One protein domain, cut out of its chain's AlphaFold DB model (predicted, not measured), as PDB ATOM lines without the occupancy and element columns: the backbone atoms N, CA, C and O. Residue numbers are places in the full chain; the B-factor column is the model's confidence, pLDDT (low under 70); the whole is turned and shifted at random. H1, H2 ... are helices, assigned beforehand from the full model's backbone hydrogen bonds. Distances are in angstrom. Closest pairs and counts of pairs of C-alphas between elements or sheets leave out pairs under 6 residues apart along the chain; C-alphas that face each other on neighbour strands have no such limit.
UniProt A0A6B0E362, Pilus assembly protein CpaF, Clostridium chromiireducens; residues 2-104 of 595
ATOM      1  N   ASN A   2      32.507 -18.167   0.815       50.78
ATOM      2  CA  ASN A   2      32.576 -17.451  -0.459       50.78
ATOM      3  C   ASN A   2      31.387 -17.843  -1.365       50.78
ATOM      4  O   ASN A   2      30.815 -18.926  -1.213       50.78
ATOM      5  N   THR A   3      30.981 -16.981  -2.303       55.22
ATOM      6  CA  THR A   3      29.843 -17.237  -3.222       55.22
ATOM      7  C   THR A   3      29.981 -18.562  -3.988       55.22
ATOM      8  O   THR A   3      28.966 -19.212  -4.264       55.22
ATOM      9  N   ILE A   4      31.229 -18.954  -4.269       54.53
ATOM     10  CA  ILE A   4      31.650 -20.182  -4.954       54.53
ATOM     11  C   ILE A   4      31.433 -21.416  -4.063       54.53
ATOM     12  O   ILE A   4      30.742 -22.338  -4.478       54.53
ATOM     13  N   GLN A   5      31.872 -21.386  -2.801       59.25
ATOM     14  CA  GLN A   5      31.704 -22.502  -1.854       59.25
ATOM     15  C   GLN A   5      30.239 -22.923  -1.675       59.25
ATOM     16  O   GLN A   5      29.913 -24.103  -1.721       59.25
ATOM     17  N   LYS A   6      29.320 -21.953  -1.549       63.12
ATOM     18  CA  LYS A   6      27.875 -22.242  -1.463       63.12
ATOM     19  C   LYS A   6      27.276 -22.777  -2.771       63.12
ATOM     20  O   LYS A   6      26.137 -23.228  -2.760       63.12
ATOM     21  N   LEU A   7      27.952 -22.586  -3.903       61.41
ATOM     22  CA  LEU A   7      27.538 -23.149  -5.187       61.41
ATOM     23  C   LEU A   7      27.932 -24.623  -5.251       61.41
ATOM     24  O   LEU A   7      27.102 -25.452  -5.601       61.41
ATOM     25  N   ILE A   8      29.175 -24.930  -4.878       59.84
ATOM     26  CA  ILE A   8      29.730 -26.281  -4.942       59.84
ATOM     27  C   ILE A   8      28.990 -27.197  -3.967       59.84
ATOM     28  O   ILE A   8      28.423 -28.193  -4.401       59.84
ATOM     29  N   SER A   9      28.829 -26.774  -2.707       62.62
ATOM     30  CA  SER A   9      28.112 -27.547  -1.682       62.62
ATOM     31  C   SER A   9      26.653 -27.865  -2.033       62.62
ATOM     32  O   SER A   9      26.043 -28.728  -1.416       62.62
ATOM     33  N   PHE A  10      26.048 -27.104  -2.949       58.00
ATOM     34  CA  PHE A  10      24.650 -27.271  -3.343       58.00
ATOM     35  C   PHE A  10      24.478 -28.261  -4.508       58.00
ATOM     36  O   PHE A  10      23.393 -28.809  -4.676       58.00
ATOM     37  N   PHE A  11      25.516 -28.482  -5.324       58.31
ATOM     38  CA  PHE A  11      25.429 -29.279  -6.559       58.31
ATOM     39  C   PHE A  11      26.394 -30.475  -6.625       58.31
ATOM     40  O   PHE A  11      26.271 -31.274  -7.554       58.31
ATOM     41  N   SER A  12      27.332 -30.604  -5.684       52.66
ATOM     42  CA  SER A  12      28.301 -31.703  -5.633       52.66
ATOM     43  C   SER A  12      27.630 -33.051  -5.354       52.66
ATOM     44  O   SER A  12      26.788 -33.145  -4.458       52.66
ATOM     45  N   ARG A  13      28.036 -34.099  -6.077       55.25
ATOM     46  CA  ARG A  13      27.758 -35.500  -5.720       55.25
ATOM     47  C   ARG A  13      28.991 -36.098  -5.045       55.25
ATOM     48  O   ARG A  13      30.103 -35.876  -5.514       55.25
ATOM     49  N   GLU A  14      28.789 -36.818  -3.947       49.72
ATOM     50  CA  GLU A  14      29.808 -37.702  -3.374       49.72
ATOM     51  C   GLU A  14      29.718 -39.037  -4.120       49.72
ATOM     52  O   GLU A  14      28.709 -39.729  -4.000       49.72
ATOM     53  N   ASP A  15      30.728 -39.370  -4.926       47.38
ATOM     54  CA  ASP A  15      30.820 -40.678  -5.580       47.38
ATOM     55  C   ASP A  15      31.817 -41.572  -4.822       47.38
ATOM     56  O   ASP A  15      32.981 -41.211  -4.627       47.38
ATOM     57  N   GLU A  16      31.361 -42.761  -4.413       43.62
ATOM     58  CA  GLU A  16      32.215 -43.852  -3.929       43.62
ATOM     59  C   GLU A  16      33.050 -44.384  -5.105       43.62
ATOM     60  O   GLU A  16      32.573 -45.144  -5.950       43.62
ATOM     61  N   THR A  17      34.307 -43.954  -5.198       47.22
ATOM     62  CA  THR A  17      35.259 -44.407  -6.221       47.22
ATOM     63  C   THR A  17      36.134 -45.540  -5.671       47.22
ATOM     64  O   THR A  17      36.654 -45.442  -4.563       47.22
ATOM     65  N   ASN A  18      36.285 -46.629  -6.441       48.44
ATOM     66  CA  ASN A  18      37.176 -47.760  -6.132       48.44
ATOM     67  C   ASN A  18      38.618 -47.280  -5.853       48.44
ATOM     68  O   ASN A  18      39.161 -46.490  -6.625       48.44
ATOM     69  N   GLU A  19      39.237 -47.794  -4.784       56.03
ATOM     70  CA  GLU A  19      40.466 -47.250  -4.172       56.03
ATOM     71  C   GLU A  19      41.737 -47.311  -5.050       56.03
ATOM     72  O   GLU A  19      42.629 -46.487  -4.869       56.03
ATOM     73  N   ASP A  20      41.820 -48.196  -6.051       52.44
ATOM     74  CA  ASP A  20      43.095 -48.496  -6.736       52.44
ATOM     75  C   ASP A  20      43.518 -47.544  -7.877       52.44
ATOM     76  O   ASP A  20      44.571 -47.753  -8.464       52.44
ATOM     77  N   ASN A  21      42.758 -46.494  -8.213       68.25
ATOM     78  CA  ASN A  21      43.155 -45.497  -9.234       68.25
ATOM     79  C   ASN A  21      42.504 -44.120  -9.008       68.25
ATOM     80  O   ASN A  21      42.261 -43.364  -9.950       68.25
ATOM     81  N   LYS A  22      42.170 -43.785  -7.755       82.00
ATOM     82  CA  LYS A  22      41.443 -42.548  -7.437       82.00
ATOM     83  C   LYS A  22      42.187 -41.287  -7.894       82.00
ATOM     84  O   LYS A  22      41.549 -40.352  -8.337       82.00
ATOM     85  N   TYR A  23      43.513 -41.245  -7.810       86.88
ATOM     86  CA  TYR A  23      44.297 -40.041  -8.119       86.88
ATOM     87  C   TYR A  23      44.868 -40.014  -9.543       86.88
ATOM     88  O   TYR A  23      45.801 -39.267  -9.814       86.88
ATOM     89  N   ASP A  24      44.304 -40.801 -10.461       90.94
ATOM     90  CA  ASP A  24      44.631 -40.695 -11.881       90.94
ATOM     91  C   ASP A  24      44.110 -39.369 -12.468       90.94
ATOM     92  O   ASP A  24      43.003 -38.916 -12.154       90.94
ATOM     93  N   PHE A  25      44.900 -38.736 -13.336       91.81
ATOM     94  CA  PHE A  25      44.567 -37.429 -13.906       91.81
ATOM     95  C   PHE A  25      43.246 -37.472 -14.683       91.81
ATOM     96  O   PHE A  25      42.389 -36.605 -14.490       91.81
ATOM     97  N   ASP A  26      43.036 -38.518 -15.487       92.69
ATOM     98  CA  ASP A  26      41.817 -38.681 -16.284       92.69
ATOM     99  C   ASP A  26      40.571 -38.813 -15.393       92.69
ATOM    100  O   ASP A  26      39.519 -38.256 -15.710       92.69
ATOM    101  N   LYS A  27      40.688 -39.458 -14.223       93.12
ATOM    102  CA  LYS A  27      39.589 -39.594 -13.252       93.12
ATOM    103  C   LYS A  27      39.208 -38.270 -12.604       93.12
ATOM    104  O   LYS A  27      38.024 -38.016 -12.375       93.12
ATOM    105  N   ILE A  28      40.185 -37.411 -12.330       94.88
ATOM    106  CA  ILE A  28      39.931 -36.062 -11.812       94.88
ATOM    107  C   ILE A  28      39.264 -35.203 -12.889       94.88
ATOM    108  O   ILE A  28      38.309 -34.480 -12.600       94.88
ATOM    109  N   VAL A  29      39.730 -35.299 -14.136       95.12
ATOM    110  CA  VAL A  29      39.134 -34.596 -15.280       95.12
ATOM    111  C   VAL A  29      37.680 -35.034 -15.497       95.12
ATOM    112  O   VAL A  29      36.806 -34.171 -15.621       95.12
ATOM    113  N   GLU A  30      37.398 -36.341 -15.471       94.94
ATOM    114  CA  GLU A  30      36.036 -36.896 -15.526       94.94
ATOM    115  C   GLU A  30      35.165 -36.343 -14.389       94.94
ATOM    116  O   GLU A  30      34.092 -35.795 -14.646       94.94
ATOM    117  N   PHE A  31      35.650 -36.390 -13.144       94.69
ATOM    118  CA  PHE A  31      34.927 -35.873 -11.980       94.69
ATOM    119  C   PHE A  31      34.574 -34.383 -12.111       94.69
ATOM    120  O   PHE A  31      33.450 -33.968 -11.802       94.69
ATOM    121  N   VAL A  32      35.516 -33.560 -12.581       95.88
ATOM    122  CA  VAL A  32      35.294 -32.122 -12.790       95.88
ATOM    123  C   VAL A  32      34.268 -31.884 -13.899       95.88
ATOM    124  O   VAL A  32      33.377 -31.040 -13.732       95.88
ATOM    125  N   ASP A  33      34.334 -32.625 -15.008       94.88
ATOM    126  CA  ASP A  33      33.371 -32.488 -16.104       94.88
ATOM    127  C   ASP A  33      31.960 -32.937 -15.695       94.88
ATOM    128  O   ASP A  33      30.974 -32.249 -15.977       94.88
ATOM    129  N   GLU A  34      31.834 -34.044 -14.964       93.12
ATOM    130  CA  GLU A  34      30.553 -34.543 -14.461       93.12
ATOM    131  C   GLU A  34      29.898 -33.566 -13.480       93.12
ATOM    132  O   GLU A  34      28.712 -33.242 -13.629       93.12
ATOM    133  N   ASN A  35      30.662 -33.015 -12.532       92.31
ATOM    134  CA  ASN A  35      30.158 -32.006 -11.595       92.31
ATOM    135  C   ASN A  35      29.767 -30.705 -12.307       92.31
ATOM    136  O   ASN A  35      28.737 -30.101 -11.988       92.31
ATOM    137  N   THR A  36      30.525 -30.301 -13.327       90.94
ATOM    138  CA  THR A  36      30.183 -29.152 -14.178       90.94
ATOM    139  C   THR A  36      28.870 -29.389 -14.923       90.94
ATOM    140  O   THR A  36      27.962 -28.550 -14.902       90.94
ATOM    141  N   ASN A  37      28.733 -30.555 -15.556       88.25
ATOM    142  CA  ASN A  37      27.537 -30.953 -16.291       88.25
ATOM    143  C   ASN A  37      26.314 -31.068 -15.379       88.25
ATOM    144  O   ASN A  37      25.231 -30.614 -15.764       88.25
ATOM    145  N   SER A  38      26.485 -31.629 -14.180       86.44
ATOM    146  CA  SER A  38      25.466 -31.673 -13.130       86.44
ATOM    147  C   SER A  38      25.005 -30.253 -12.814       86.44
ATOM    148  O   SER A  38      23.862 -29.907 -13.107       86.44
ATOM    149  N   LEU A  39      25.911 -29.363 -12.403       84.69
ATOM    150  CA  LEU A  39      25.603 -27.970 -12.059       84.69
ATOM    151  C   LEU A  39      24.848 -27.224 -13.176       84.69
ATOM    152  O   LEU A  39      23.945 -26.419 -12.917       84.69
ATOM    153  N   ILE A  40      25.170 -27.506 -14.438       85.75
ATOM    154  CA  ILE A  40      24.499 -26.929 -15.609       85.75
ATOM    155  C   ILE A  40      23.085 -27.493 -15.819       85.75
ATOM    156  O   ILE A  40      22.186 -26.719 -16.194       85.75
ATOM    157  N   LYS A  41      22.887 -28.801 -15.617       82.25
ATOM    158  CA  LYS A  41      21.670 -29.550 -15.983       82.25
ATOM    159  C   LYS A  41      20.685 -29.769 -14.830       82.25
ATOM    160  O   LYS A  41      19.508 -29.965 -15.123       82.25
ATOM    161  N   THR A  42      21.101 -29.714 -13.563       75.31
ATOM    162  CA  THR A  42      20.235 -30.024 -12.412       75.31
ATOM    163  C   THR A  42      18.971 -29.165 -12.412       75.31
ATOM    164  O   THR A  42      19.029 -27.929 -12.487       75.31
ATOM    165  N   ASN A  43      17.812 -29.814 -12.298       65.94
ATOM    166  CA  ASN A  43      16.535 -29.135 -12.138       65.94
ATOM    167  C   ASN A  43      16.381 -28.677 -10.686       65.94
ATOM    168  O   ASN A  43      16.339 -29.464  -9.752       65.94
ATOM    169  N   LEU A  44      16.288 -27.359 -10.495       64.19
ATOM    170  CA  LEU A  44      16.171 -26.740  -9.169       64.19
ATOM    171  C   LEU A  44      14.844 -27.067  -8.458       64.19
ATOM    172  O   LEU A  44      14.687 -26.716  -7.296       64.19
ATOM    173  N   THR A  45      13.885 -27.677  -9.159       60.16
ATOM    174  CA  THR A  45      12.570 -28.085  -8.640       60.16
ATOM    175  C   THR A  45      12.628 -29.300  -7.724       60.16
ATOM    176  O   THR A  45      11.676 -29.530  -6.988       60.16
ATOM    177  N   ASP A  46      13.731 -30.047  -7.754       57.31
ATOM    178  CA  ASP A  46      13.878 -31.308  -7.020       57.31
ATOM    179  C   ASP A  46      14.314 -31.081  -5.557       57.31
ATOM    180  O   ASP A  46      14.414 -32.025  -4.777       57.31
ATOM    181  N   PHE A  47      14.533 -29.820  -5.162       61.97
ATOM    182  CA  PHE A  47      14.950 -29.423  -3.819       61.97
ATOM    183  C   PHE A  47      13.838 -28.659  -3.085       61.97
ATOM    184  O   PHE A  47      13.256 -27.708  -3.611       61.97
ATOM    185  N   THR A  48      13.587 -29.012  -1.823       59.75
ATOM    186  CA  THR A  48      12.712 -28.281  -0.891       59.75
ATOM    187  C   THR A  48      13.411 -27.023  -0.362       59.75
ATOM    188  O   THR A  48      13.870 -26.972   0.774       59.75
ATOM    189  N   ILE A  49      13.512 -25.991  -1.203       67.19
ATOM    190  CA  ILE A  49      14.147 -24.700  -0.877       67.19
ATOM    191  C   ILE A  49      13.172 -23.532  -0.986       67.19
ATOM    192  O   ILE A  49      12.191 -23.568  -1.732       67.19
ATOM    193  N   SER A  50      13.468 -22.462  -0.244       76.38
ATOM    194  CA  SER A  50      12.699 -21.219  -0.305       76.38
ATOM    195  C   SER A  50      12.792 -20.558  -1.689       76.38
ATOM    196  O   SER A  50      13.773 -20.707  -2.423       76.38
ATOM    197  N   SER A  51      11.779 -19.764  -2.052       74.44
ATOM    198  CA  SER A  51      11.732 -19.061  -3.344       74.44
ATOM    199  C   SER A  51      12.915 -18.098  -3.550       74.44
ATOM    200  O   SER A  51      13.415 -17.953  -4.671       74.44
ATOM    201  N   GLU A  52      13.414 -17.472  -2.479       77.56
ATOM    202  CA  GLU A  52      14.592 -16.601  -2.529       77.56
ATOM    203  C   GLU A  52      15.895 -17.369  -2.770       77.56
ATOM    204  O   GLU A  52      16.737 -16.930  -3.564       77.56
ATOM    205  N   GLU A  53      16.079 -18.512  -2.112       76.31
ATOM    206  CA  GLU A  53      17.259 -19.363  -2.298       76.31
ATOM    207  C   GLU A  53      17.287 -19.960  -3.700       76.31
ATOM    208  O   GLU A  53      18.327 -19.915  -4.362       76.31
ATOM    209  N   MET A  54      16.131 -20.385  -4.208       76.56
ATOM    210  CA  MET A  54      15.984 -20.871  -5.577       76.56
ATOM    211  C   MET A  54      16.367 -19.792  -6.605       76.56
ATOM    212  O   MET A  54      17.096 -20.066  -7.565       76.56
ATOM    213  N   LYS A  55      15.952 -18.534  -6.388       81.19
ATOM    214  CA  LYS A  55      16.331 -17.398  -7.248       81.19
ATOM    215  C   LYS A  55      17.838 -17.129  -7.202       81.19
ATOM    216  O   LYS A  55      18.459 -16.938  -8.250       81.19
ATOM    217  N   LYS A  56      18.442 -17.142  -6.008       80.44
ATOM    218  CA  LYS A  56      19.895 -16.961  -5.831       80.44
ATOM    219  C   LYS A  56      20.685 -18.085  -6.511       80.44
ATOM    220  O   LYS A  56      21.641 -17.782  -7.220       80.44
ATOM    221  N   ALA A  57      20.280 -19.343  -6.351       78.69
ATOM    222  CA  ALA A  57      20.919 -20.493  -6.995       78.69
ATOM    223  C   ALA A  57      20.830 -20.408  -8.527       78.69
ATOM    224  O   ALA A  57      21.838 -20.556  -9.220       78.69
ATOM    225  N   LYS A  58      19.653 -20.058  -9.067       83.69
ATOM    226  CA  LYS A  58      19.449 -19.863 -10.511       83.69
ATOM    227  C   LYS A  58      20.354 -18.771 -11.085       83.69
ATOM    228  O   LYS A  58      20.957 -18.979 -12.136       83.69
ATOM    229  N   ASN A  59      20.477 -17.634 -10.398       84.00
ATOM    230  CA  ASN A  59      21.344 -16.539 -10.833       84.00
ATOM    231  C   ASN A  59      22.816 -16.955 -10.875       84.00
ATOM    232  O   ASN A  59      23.493 -16.678 -11.862       84.00
ATOM    233  N   ARG A  60      23.304 -17.660  -9.847       81.75
ATOM    234  CA  ARG A  60      24.697 -18.124  -9.831       81.75
ATOM    235  C   ARG A  60      24.970 -19.180 -10.899       81.75
ATOM    236  O   ARG A  60      25.998 -19.106 -11.557       81.75
ATOM    237  N   ARG A  61      24.033 -20.104 -11.135       87.38
ATOM    238  CA  ARG A  61      24.133 -21.072 -12.236       87.38
ATOM    239  C   ARG A  61      24.215 -20.375 -13.595       87.38
ATOM    240  O   ARG A  61      25.018 -20.757 -14.434       87.38
ATOM    241  N   ASN A  62      23.389 -19.353 -13.819       87.56
ATOM    242  CA  ASN A  62      23.420 -18.588 -15.066       87.56
ATOM    243  C   ASN A  62      24.732 -17.808 -15.230       87.56
ATOM    244  O   ASN A  62      25.263 -17.764 -16.333       87.56
ATOM    245  N   MET A  63      25.260 -17.231 -14.146       88.38
ATOM    246  CA  MET A  63      26.586 -16.608 -14.145       88.38
ATOM    247  C   MET A  63      27.663 -17.630 -14.521       88.38
ATOM    248  O   MET A  63      28.394 -17.401 -15.471       88.38
ATOM    249  N   PHE A  64      27.700 -18.786 -13.857       92.38
ATOM    250  CA  PHE A  64      28.671 -19.844 -14.141       92.38
ATOM    251  C   PHE A  64      28.618 -20.322 -15.602       92.38
ATOM    252  O   PHE A  64      29.652 -20.443 -16.247       92.38
ATOM    253  N   LYS A  65      27.413 -20.509 -16.164       91.81
ATOM    254  CA  LYS A  65      27.239 -20.832 -17.594       91.81
ATOM    255  C   LYS A  65      27.837 -19.767 -18.510       91.81
ATOM    256  O   LYS A  65      28.509 -20.111 -19.473       91.81
ATOM    257  N   LYS A  66      27.605 -18.491 -18.198       91.31
ATOM    258  CA  LYS A  66      28.147 -17.376 -18.974       91.31
ATOM    259  C   LYS A  66      29.679 -17.362 -18.938       91.31
ATOM    260  O   LYS A  66      30.296 -17.191 -19.981       91.31
ATOM    261  N   GLU A  67      30.286 -17.570 -17.770       93.50
ATOM    262  CA  GLU A  67      31.751 -17.637 -17.647       93.50
ATOM    263  C   GLU A  67      32.326 -18.846 -18.411       93.50
ATOM    264  O   GLU A  67      33.317 -18.720 -19.129       93.50
ATOM    265  N   LEU A  68      31.666 -20.008 -18.359       92.44
ATOM    266  CA  LEU A  68      32.065 -21.175 -19.154       92.44
ATOM    267  C   LEU A  68      32.019 -20.923 -20.666       92.44
ATOM    268  O   LEU A  68      32.908 -21.376 -21.387       92.44
ATOM    269  N   GLU A  69      31.007 -20.206 -21.159       91.19
ATOM    270  CA  GLU A  69      30.895 -19.847 -22.579       91.19
ATOM    271  C   GLU A  69      32.038 -18.933 -23.049       91.19
ATOM    272  O   GLU A  69      32.381 -18.954 -24.231       91.19
ATOM    273  N   LEU A  70      32.645 -18.166 -22.137       92.50
ATOM    274  CA  LEU A  70      33.766 -17.260 -22.411       92.50
ATOM    275  C   LEU A  70      35.146 -17.931 -22.282       92.50
ATOM    276  O   LEU A  70      36.150 -17.379 -22.743       92.50
ATOM    277  N   CYS A  71      35.222 -19.134 -21.707       93.94
ATOM    278  CA  CYS A  71      36.479 -19.867 -21.560       93.94
ATOM    279  C   CYS A  71      37.093 -20.239 -22.916       93.94
ATOM    280  O   CYS A  71      36.393 -20.620 -23.856       93.94
ATOM    281  N   GLY A  72      38.419 -20.119 -23.026       90.12
ATOM    282  CA  GLY A  72      39.152 -20.306 -24.283       90.12
ATOM    283  C   GLY A  72      38.875 -19.239 -25.355       90.12
ATOM    284  O   GLY A  72      39.413 -19.329 -26.456       90.12
ATOM    285  N   LEU A  73      38.062 -18.213 -25.065       92.62
ATOM    286  CA  LEU A  73      37.767 -17.107 -25.988       92.62
ATOM    287  C   LEU A  73      38.600 -15.853 -25.710       92.62
ATOM    288  O   LEU A  73      38.367 -14.816 -26.326       92.62
ATOM    289  N   GLY A  74      39.580 -15.947 -24.810       90.38
ATOM    290  CA  GLY A  74      40.457 -14.843 -24.429       90.38
ATOM    291  C   GLY A  74      39.966 -13.969 -23.289       90.38
ATOM    292  O   GLY A  74      40.535 -12.905 -23.068       90.38
ATOM    293  N   ASP A  75      38.919 -14.392 -22.584       94.06
ATOM    294  CA  ASP A  75      38.471 -13.722 -21.370       94.06
ATOM    295  C   ASP A  75      39.236 -14.274 -20.158       94.06
ATOM    296  O   ASP A  75      38.955 -15.362 -19.647       94.06
ATOM    297  N   LEU A  76      40.232 -13.508 -19.708       93.19
ATOM    298  CA  LEU A  76      41.058 -13.868 -18.555       93.19
ATOM    299  C   LEU A  76      40.247 -13.931 -17.254       93.19
ATOM    300  O   LEU A  76      40.574 -14.723 -16.374       93.19
ATOM    301  N   SER A  77      39.192 -13.122 -17.123       94.50
ATOM    302  CA  SER A  77      38.370 -13.105 -15.907       94.50
ATOM    303  C   SER A  77      37.553 -14.388 -15.806       94.50
ATOM    304  O   SER A  77      37.527 -15.016 -14.746       94.50
ATOM    305  N   ALA A  78      36.969 -14.822 -16.925       95.31
ATOM    306  CA  ALA A  78      36.251 -16.087 -17.019       95.31
ATOM    307  C   ALA A  78      37.167 -17.288 -16.736       95.31
ATOM    308  O   ALA A  78      36.811 -18.165 -15.946       95.31
ATOM    309  N   LYS A  79      38.381 -17.302 -17.314       96.25
ATOM    310  CA  LYS A  79      39.405 -18.324 -17.026       96.25
ATOM    311  C   LYS A  79      39.709 -18.401 -15.530       96.25
ATOM    312  O   LYS A  79      39.615 -19.480 -14.950       96.25
ATOM    313  N   GLN A  80      40.006 -17.271 -14.887       96.12
ATOM    314  CA  GLN A  80      40.319 -17.243 -13.452       96.12
ATOM    315  C   GLN A  80      39.136 -17.674 -12.579       96.12
ATOM    316  O   GLN A  80      39.318 -18.402 -11.603       96.12
ATOM    317  N   PHE A  81      37.915 -17.284 -12.948       96.25
ATOM    318  CA  PHE A  81      36.709 -17.708 -12.245       96.25
ATOM    319  C   PHE A  81      36.523 -19.233 -12.290       96.25
ATOM    320  O   PHE A  81      36.285 -19.853 -11.253       96.25
ATOM    321  N   ILE A  82      36.674 -19.851 -13.468       96.69
ATOM    322  CA  ILE A  82      36.540 -21.307 -13.613       96.69
ATOM    323  C   ILE A  82      37.701 -22.047 -12.946       96.69
ATOM    324  O   ILE A  82      37.447 -23.033 -12.261       96.69
ATOM    325  N   LYS A  83      38.946 -21.559 -13.040       97.44
ATOM    326  CA  LYS A  83      40.085 -22.140 -12.302       97.44
ATOM    327  C   LYS A  83      39.852 -22.122 -10.790       97.44
ATOM    328  O   LYS A  83      40.038 -23.146 -10.143       97.44
ATOM    329  N   SER A  84      39.372 -21.007 -10.235       96.81
ATOM    330  CA  SER A  84      39.031 -20.924  -8.807       96.81
ATOM    331  C   SER A  84      37.949 -21.928  -8.410       96.81
ATOM    332  O   SER A  84      38.020 -22.492  -7.321       96.81
ATOM    333  N   TRP A  85      36.959 -22.165  -9.273       95.44
ATOM    334  CA  TRP A  85      35.924 -23.166  -9.022       95.44
ATOM    335  C   TRP A  85      36.465 -24.600  -9.096       95.44
ATOM    336  O   TRP A  85      36.145 -25.397  -8.218       95.44
ATOM    337  N   ILE A  86      37.309 -24.921 -10.088       97.06
ATOM    338  CA  ILE A  86      37.980 -26.231 -10.193       97.06
ATOM    339  C   ILE A  86      38.817 -26.482  -8.938       97.06
ATOM    340  O   ILE A  86      38.708 -27.547  -8.341       97.06
ATOM    341  N   MET A  87      39.605 -25.490  -8.515       97.12
ATOM    342  CA  MET A  87      40.453 -25.570  -7.326       97.12
ATOM    343  C   MET A  87      39.642 -25.882  -6.064       97.12
ATOM    344  O   MET A  87      39.971 -26.820  -5.337       97.12
ATOM    345  N   ASP A  88      38.556 -25.140  -5.822       95.25
ATOM    346  CA  ASP A  88      37.662 -25.398  -4.689       95.25
ATOM    347  C   ASP A  88      37.025 -26.797  -4.783       95.25
ATOM    348  O   ASP A  88      36.924 -27.495  -3.777       95.25
ATOM    349  N   LEU A  89      36.616 -27.228  -5.981       94.44
ATOM    350  CA  LEU A  89      35.969 -28.523  -6.195       94.44
ATOM    351  C   LEU A  89      36.917 -29.695  -5.892       94.44
ATOM    352  O   LEU A  89      36.550 -30.601  -5.142       94.44
ATOM    353  N   ILE A  90      38.135 -29.687  -6.441       95.56
ATOM    354  CA  ILE A  90      39.072 -30.807  -6.269       95.56
ATOM    355  C   ILE A  90      39.662 -30.860  -4.854       95.56
ATOM    356  O   ILE A  90      39.905 -31.944  -4.333       95.56
ATOM    357  N   THR A  91      39.833 -29.720  -4.184       94.56
ATOM    358  CA  THR A  91      40.325 -29.701  -2.797       94.56
ATOM    359  C   THR A  91      39.242 -30.100  -1.796       94.56
ATOM    360  O   THR A  91      39.492 -30.923  -0.922       94.56
ATOM    361  N   GLN A  92      38.023 -29.564  -1.925       92.38
ATOM    362  CA  GLN A  92      36.969 -29.753  -0.916       92.38
ATOM    363  C   GLN A  92      36.153 -31.035  -1.117       92.38
ATOM    364  O   GLN A  92      35.668 -31.584  -0.133       92.38
ATOM    365  N   HIS A  93      35.977 -31.501  -2.359       90.19
ATOM    366  CA  HIS A  93      35.088 -32.631  -2.663       90.19
ATOM    367  C   HIS A  93      35.807 -33.857  -3.219       90.19
ATOM    368  O   HIS A  93      35.372 -34.972  -2.957       90.19
ATOM    369  N   TYR A  94      36.907 -33.680  -3.957       91.06
ATOM    370  CA  TYR A  94      37.723 -34.820  -4.396       91.06
ATOM    371  C   TYR A  94      38.745 -35.254  -3.334       91.06
ATOM    372  O   TYR A  94      39.076 -36.439  -3.216       91.06
ATOM    373  N   GLY A  95      39.202 -34.285  -2.531       92.31
ATOM    374  CA  GLY A  95      40.176 -34.475  -1.461       92.31
ATOM    375  C   GLY A  95      41.622 -34.413  -1.945       92.31
ATOM    376  O   GLY A  95      42.433 -35.206  -1.486       92.31
ATOM    377  N   ILE A  96      41.945 -33.531  -2.899       94.31
ATOM    378  CA  ILE A  96      43.338 -33.259  -3.285       94.31
ATOM    379  C   ILE A  96      44.032 -32.431  -2.199       94.31
ATOM    380  O   ILE A  96      43.549 -31.355  -1.837       94.31
ATOM    381  N   ASP A  97      45.181 -32.910  -1.727       94.12
ATOM    382  CA  ASP A  97      45.991 -32.303  -0.667       94.12
ATOM    383  C   ASP A  97      47.504 -32.473  -0.925       94.12
ATOM    384  O   ASP A  97      47.931 -32.952  -1.978       94.12
ATOM    385  N   GLU A  98      48.333 -32.025   0.021       92.12
ATOM    386  CA  GLU A  98      49.795 -32.068  -0.092       92.12
ATOM    387  C   GLU A  98      50.360 -33.498  -0.149       92.12
ATOM    388  O   GLU A  98      51.420 -33.706  -0.743       92.12
ATOM    389  N   GLU A  99      49.652 -34.485   0.405       90.44
ATOM    390  CA  GLU A  99      50.103 -35.877   0.474       90.44
ATOM    391  C   GLU A  99      49.827 -36.635  -0.831       90.44
ATOM    392  O   GLU A  99      50.607 -37.507  -1.225       90.44
ATOM    393  N   ASN A 100      48.738 -36.300  -1.530       92.06
ATOM    394  CA  ASN A 100      48.297 -37.041  -2.716       92.06
ATOM    395  C   ASN A 100      48.524 -36.329  -4.058       92.06
ATOM    396  O   ASN A 100      48.534 -36.995  -5.093       92.06
ATOM    397  N   ILE A 101      48.785 -35.018  -4.087       91.94
ATOM    398  CA  ILE A 101      48.929 -34.272  -5.351       91.94
ATOM    399  C   ILE A 101      50.055 -34.802  -6.258       91.94
ATOM    400  O   ILE A 101      49.931 -34.775  -7.483       91.94
ATOM    401  N   ASN A 102      51.130 -35.341  -5.667       90.69
ATOM    402  CA  ASN A 102      52.241 -35.956  -6.401       90.69
ATOM    403  C   ASN A 102      51.855 -37.283  -7.089       90.69
ATOM    404  O   ASN A 102      52.572 -37.737  -7.980       90.69
ATOM    405  N   GLN A 103      50.745 -37.912  -6.684       89.50
ATOM    406  CA  GLN A 103      50.210 -39.109  -7.339       89.50
ATOM    407  C   GLN A 103      49.488 -38.750  -8.643       89.50
ATOM    408  O   GLN A 103      49.500 -39.542  -9.579       89.50
ATOM    409  N   VAL A 104      48.921 -37.539  -8.718       90.00
ATOM    410  CA  VAL A 104      48.250 -37.021  -9.918       90.00
ATOM    411  C   VAL A 104      49.266 -36.573 -10.961       90.00
ATOM    412  O   VAL A 104      49.199 -36.945 -12.130       90.00
TER     413      VAL A 104
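What this domain is: This is residues 2 to 104 of the 595 residues of the protein "Pilus assembly protein CpaF" of Clostridium chromiireducens (UniProt A0A6B0E362). Helices H3 and H4 meet near their ends as a V, and H2 crosses from one arm to the other; short H1 sits near the V's open side, and H5 near one end of H2. The 103 printed residues, all helix by class, hold H1 to H5 in chain order and no named strand. The whole is compact, radius of gyration of the C-alphas 14.8 A, spans 42 by 37 by 22 A.

How they stand to each other: H1, residues 5 to 11, only just touches H2, residues 25 to 41, with 3 pairs of C-alphas within 8 A, the closest Phe 11 and Leu 39, 5.7 A. H3, residues 51 to 70, touches H4, residues 76 to 94, at a steep tilt of 61 degrees, closest C-alphas Glu 67 and Ala 78, 4.8 A. Every O i to N i+4 pair is within hydrogen-bond range in H2, H3 and H4, and 2 of 3 in H1; H5, residues 101 to 104, is too short.

Where its parts are: C-alpha 5 begins H1 at (31.704, -22.502, -1.854); C-alpha 104 ends H5 at (48.250, -37.021, -9.918). H2 measures 24.3 A, H3 29.2 A, H4 25.5 A.

The domain as a whole: The printed part has no cut. The H1 to H2 link is long. Residues 2 to 21 and 43 to 49 have pLDDT under 70.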